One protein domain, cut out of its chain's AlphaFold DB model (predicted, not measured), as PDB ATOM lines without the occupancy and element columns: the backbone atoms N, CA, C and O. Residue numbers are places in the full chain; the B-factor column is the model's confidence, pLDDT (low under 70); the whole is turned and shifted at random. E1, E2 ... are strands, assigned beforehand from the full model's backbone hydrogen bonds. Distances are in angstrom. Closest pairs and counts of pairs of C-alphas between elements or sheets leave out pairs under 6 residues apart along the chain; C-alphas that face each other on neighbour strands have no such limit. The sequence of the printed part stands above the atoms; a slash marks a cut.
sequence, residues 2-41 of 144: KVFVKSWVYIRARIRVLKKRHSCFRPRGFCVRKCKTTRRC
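This is residues 2 to 41 of the 144 residues of the protein "40S ribosomal protein S6" of Drosophila sechellia (UniProt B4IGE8). Little regular structure is present: one small hairpin of two short strands, E1 then E2, lies between two wide loops, the stretch 2 to 14 looping at one end and the link 20 to 33 at the other. The printed part has 40 residues, with no named helix and 10 residues in the two antiparallel strands; the class is all strand. It is elongated, 32 by 20 by 12 A, and only just compact, close to loose, with a radius of gyration of the C-alphas of 10.5 A.

E1, residues 15 to 19, and E2, residues 34 to 38, form a hairpin, antiparallel at 140 degrees. C-alphas 16 and 37 face each other at 4.1 A. N 19 and O 34 are within hydrogen-bond range at 2.9 A, as are N 38 and O 15 at 2.9 A.

E1 runs 12.0 A from C-alpha 15 at (143.701, 160.713, 108.055). E2 runs 11.8 A to C-alpha 38 at (142.009, 163.279, 103.281).

The C-alphas farthest apart, of Arg 12 and Phe 30, are 32.0 A apart. The printed part has no cut; the E1 to E2 link is long, 14 residues. The model's pLDDT is under 70 at residues 2 to 10 and 12.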
ATOM      1  N   LYS A   2     131.901 172.677  95.479       33.94
ATOM      2  CA  LYS A   2     132.369 171.422  96.082       33.94
ATOM      3  C   LYS A   2     133.445 171.810  97.081       33.94
ATOM      4  O   LYS A   2     134.599 171.958  96.702       33.94
ATOM      5  N   VAL A   3     133.060 172.013  98.337       42.06
ATOM      6  CA  VAL A   3     134.047 172.158  99.408       42.06
ATOM      7  C   VAL A   3     134.751 170.803  99.520       42.06
ATOM      8  O   VAL A   3     134.131 169.766  99.775       42.06
ATOM      9  N   PHE A   4     136.048 170.784  99.211       48.41
ATOM     10  CA  PHE A   4     136.879 169.575  99.252       48.41
ATOM     11  C   PHE A   4     137.194 169.121 100.679       48.41
ATOM     12  O   PHE A   4     137.811 168.073 100.882       48.41
ATOM     13  N   VAL A   5     136.722 169.879 101.662       52.94
ATOM     14  CA  VAL A   5     137.101 169.734 103.049       52.94
ATOM     15  C   VAL A   5     135.917 169.243 103.862       52.94
ATOM     16  O   VAL A   5     134.814 169.781 103.821       52.94
ATOM     17  N   LYS A   6     136.133 168.115 104.526       56.47
ATOM     18  CA  LYS A   6     135.106 167.391 105.263       56.47
ATOM     19  C   LYS A   6     134.863 168.138 106.580       56.47
ATOM     20  O   LYS A   6     135.738 168.123 107.434       56.47
ATOM     21  N   SER A   7     133.702 168.781 106.716       53.56
ATOM     22  CA  SER A   7     133.372 169.747 107.785       53.56
ATOM     23  C   SER A   7     133.377 169.209 109.227       53.56
ATOM     24  O   SER A   7     133.304 169.996 110.156       53.56
ATOM     25  N   TRP A   8     133.439 167.892 109.438       54.59
ATOM     26  CA  TRP A   8     133.069 167.269 110.720       54.59
ATOM     27  C   TRP A   8     134.234 166.624 111.470       54.59
ATOM     28  O   TRP A   8     134.026 165.749 112.303       54.59
ATOM     29  N   VAL A   9     135.477 166.951 111.117       61.34
ATOM     30  CA  VAL A   9     136.621 166.258 111.705       61.34
ATOM     31  C   VAL A   9     137.782 167.218 111.956       61.34
ATOM     32  O   VAL A   9     138.524 167.566 111.043       61.34
ATOM     33  N   TYR A  10     137.957 167.597 113.225       69.81
ATOM     34  CA  TYR A  10     138.883 168.621 113.724       69.81
ATOM     35  C   TYR A  10     140.199 168.015 114.240       69.81
ATOM     36  O   TYR A  10     140.405 167.849 115.429       69.81
ATOM     37  N   ILE A  11     141.081 167.585 113.336       74.06
ATOM     38  CA  ILE A  11     142.446 167.122 113.669       74.06
ATOM     39  C   ILE A  11     143.371 167.723 112.610       74.06
ATOM     40  O   ILE A  11     142.999 167.748 111.436       74.06
ATOM     41  N   ARG A  12     144.560 168.193 113.005       69.75
ATOM     42  CA  ARG A  12     145.546 168.802 112.087       69.75
ATOM     43  C   ARG A  12     146.214 167.774 111.151       69.75
ATOM     44  O   ARG A  12     146.600 168.078 110.029       69.75
ATOM     45  N   ALA A  13     146.315 166.511 111.569       79.38
ATOM     46  CA  ALA A  13     146.940 165.439 110.789       79.38
ATOM     47  C   ALA A  13     146.099 164.932 109.591       79.38
ATOM     48  O   ALA A  13     144.868 165.030 109.550       79.38
ATOM     49  N   ARG A  14     146.779 164.319 108.606       83.94
ATOM     50  CA  ARG A  14     146.150 163.598 107.482       83.94
ATOM     51  C   ARG A  14     145.597 162.262 107.961       83.94
ATOM     52  O   ARG A  14     146.300 161.510 108.621       83.94
ATOM     53  N   ILE A  15     144.368 161.929 107.565       84.44
ATOM     54  CA  ILE A  15     143.701 160.713 108.055       84.44
ATOM     55  C   ILE A  15     143.109 159.910 106.907       84.44
ATOM     56  O   ILE A  15     142.515 160.467 105.977       84.44
ATOM     57  N   ARG A  16     143.257 158.584 106.985       87.75
ATOM     58  CA  ARG A  16     142.619 157.625 106.079       87.75
ATOM     59  C   ARG A  16     141.189 157.377 106.539       87.75
ATOM     60  O   ARG A  16     140.954 156.923 107.646       87.75
ATOM     61  N   VAL A  17     140.227 157.681 105.673       85.75
ATOM     62  CA  VAL A  17     138.801 157.483 105.960       85.75
ATOM     63  C   VAL A  17     138.171 156.676 104.836       85.75
ATOM     64  O   VAL A  17     138.425 156.946 103.657       85.75
ATOM     65  N   LEU A  18     137.306 155.728 105.186       88.50
ATOM     66  CA  LEU A  18     136.519 154.957 104.230       88.50
ATOM     67  C   LEU A  18     135.447 155.847 103.571       88.50
ATOM     68  O   LEU A  18     134.621 156.463 104.247       88.50
ATOM     69  N   LYS A  19     135.443 155.943 102.237       85.50
ATOM     70  CA  LYS A  19     134.491 156.772 101.469       85.50
ATOM     71  C   LYS A  19     133.665 155.908 100.517       85.50
ATOM     72  O   LYS A  19     134.210 154.971  99.949       85.50
ATOM     73  N   LYS A  20     132.387 156.257 100.306       83.94
ATOM     74  CA  LYS A  20     131.491 155.665  99.286       83.94
ATOM     75  C   LYS A  20     131.274 156.635  98.117       83.94
ATOM     76  O   LYS A  20     131.887 156.499  97.068       83.94
ATOM     77  N   ARG A  21     130.468 157.680  98.328       80.62
ATOM     78  CA  ARG A  21     130.335 158.843  97.436       80.62
ATOM     79  C   ARG A  21     130.681 160.090  98.235       80.62
ATOM     80  O   ARG A  21     129.983 160.422  99.184       80.62
ATOM     81  N   HIS A  22     131.802 160.724  97.913       80.06
ATOM     82  CA  HIS A  22     132.300 161.886  98.648       80.06
ATOM     83  C   HIS A  22     133.032 162.837  97.692       80.06
ATOM     84  O   HIS A  22     133.507 162.395  96.653       80.06
ATOM     85  N   SER A  23     133.179 164.123  98.031       79.12
ATOM     86  CA  SER A  23     133.884 165.106  97.181       79.12
ATOM     87  C   SER A  23     135.287 164.637  96.764       79.12
ATOM     88  O   SER A  23     135.629 164.653  95.589       79.12
ATOM     89  N   CYS A  24     136.055 164.120  97.721       80.50
ATOM     90  CA  CYS A  24     137.399 163.572  97.527       80.50
ATOM     91  C   CYS A  24     137.474 162.151  96.922       80.50
ATOM     92  O   CYS A  24     138.571 161.614  96.779       80.50
ATOM     93  N   PHE A  25     136.349 161.474  96.659       87.31
ATOM     94  CA  PHE A  25     136.355 160.112  96.114       87.31
ATOM     95  C   PHE A  25     135.217 159.900  95.115       87.31
ATOM     96  O   PHE A  25     134.040 159.890  95.477       87.31
ATOM     97  N   ARG A  26     135.598 159.663  93.856       88.12
ATOM     98  CA  ARG A  26     134.693 159.315  92.761       88.12
ATOM     99  C   ARG A  26     134.711 157.789  92.563       88.12
ATOM    100  O   ARG A  26     135.718 157.277  92.070       88.12
ATOM    101  N   PRO A  27     133.660 157.053  92.965       90.25
ATOM    102  CA  PRO A  27     133.607 155.607  92.768       90.25
ATOM    103  C   PRO A  27     133.514 155.270  91.272       90.25
ATOM    104  O   PRO A  27     132.813 155.959  90.531       90.25
ATOM    105  N   ARG A  28     134.222 154.216  90.841       89.19
ATOM    106  CA  ARG A  28     134.197 153.701  89.454       89.19
ATOM    107  C   ARG A  28     133.197 152.555  89.236       89.19
ATOM    108  O   ARG A  28     133.035 152.111  88.113       89.19
ATOM    109  N   GLY A  29     132.518 152.109  90.291       88.81
ATOM    110  CA  GLY A  29     131.510 151.050  90.245       88.81
ATOM    111  C   GLY A  29     130.434 151.255  91.308       88.81
ATOM    112  O   GLY A  29     130.557 152.129  92.179       88.81
ATOM    113  N   PHE A  30     129.364 150.465  91.232       84.50
ATOM    114  CA  PHE A  30     128.298 150.490  92.230       84.50
ATOM    115  C   PHE A  30     128.788 149.904  93.563       84.50
ATOM    116  O   PHE A  30     129.642 149.028  93.588       84.50
ATOM    117  N   CYS A  31     128.298 150.441  94.683       85.31
ATOM    118  CA  CYS A  31     128.646 150.009  96.047       85.31
ATOM    119  C   CYS A  31     130.135 149.978  96.445       85.31
ATOM    120  O   CYS A  31     130.452 149.553  97.552       85.31
ATOM    121  N   VAL A  32     131.042 150.536  95.642       91.50
ATOM    122  CA  VAL A  32     132.466 150.584  95.992       91.50
ATOM    123  C   VAL A  32     132.716 151.559  97.144       91.50
ATOM    124  O   VAL A  32     132.322 152.732  97.093       91.50
ATOM    125  N   ARG A  33     133.443 151.087  98.163       91.06
ATOM    126  CA  ARG A  33     134.032 151.926  99.209       91.06
ATOM    127  C   ARG A  33     135.551 151.818  99.162       91.06
ATOM    128  O   ARG A  33     136.086 150.740  98.940       91.06
ATOM    129  N   LYS A  34     136.258 152.930  99.365       89.00
ATOM    130  CA  LYS A  34     137.729 152.935  99.420       89.00
ATOM    131  C   LYS A  34     138.242 153.837 100.531       89.00
ATOM    132  O   LYS A  34     137.748 154.952 100.714       89.00
ATOM    133  N   CYS A  35     139.251 153.360 101.257       90.06
ATOM    134  CA  CYS A  35     140.002 154.172 102.206       90.06
ATOM    135  C   CYS A  35     140.864 155.177 101.441       90.06
ATOM    136  O   CYS A  35     141.732 154.806 100.649       90.06
ATOM    137  N   LYS A  36     140.604 156.465 101.663       87.94
ATOM    138  CA  LYS A  36     141.355 157.571 101.066       87.94
ATOM    139  C   LYS A  36     141.878 158.482 102.163       87.94
ATOM    140  O   LYS A  36     141.130 158.841 103.075       87.94
ATOM    141  N   THR A  37     143.145 158.861 102.045       87.19
ATOM    142  CA  THR A  37     143.741 159.903 102.877       87.19
ATOM    143  C   THR A  37     143.125 161.238 102.492       87.19
ATOM    144  O   THR A  37     143.121 161.612 101.321       87.19
ATOM    145  N   THR A  38     142.564 161.939 103.468       80.88
ATOM    146  CA  THR A  38     142.009 163.279 103.281       80.88
ATOM    147  C   THR A  38     142.611 164.239 104.282       80.88
ATOM    148  O   THR A  38     142.907 163.857 105.415       80.88
ATOM    149  N   ARG A  39     142.757 165.489 103.853       78.94
ATOM    150  CA  ARG A  39     143.080 166.611 104.725       78.94
ATOM    151  C   ARG A  39     141.798 167.203 105.320       78.94
ATOM    152  O   ARG A  39     140.738 167.102 104.694       78.94
ATOM    153  N   ARG A  40     141.878 167.715 106.546       76.00
ATOM    154  CA  ARG A  40     140.736 168.195 107.346       76.00
ATOM    155  C   ARG A  40     140.528 169.713 107.193       76.00
ATOM    156  O   ARG A  40     141.222 170.331 106.396       76.00
ATOM    157  N   CYS A  41     139.518 170.259 107.883       77.12
ATOM    158  CA  CYS A  41     139.025 171.650 107.787       77.12
ATOM    159  C   CYS A  41     139.950 172.730 108.339       77.12
ATOM    160  O   CYS A  41     139.710 173.901 108.069       77.12
TER     161      CYS A  41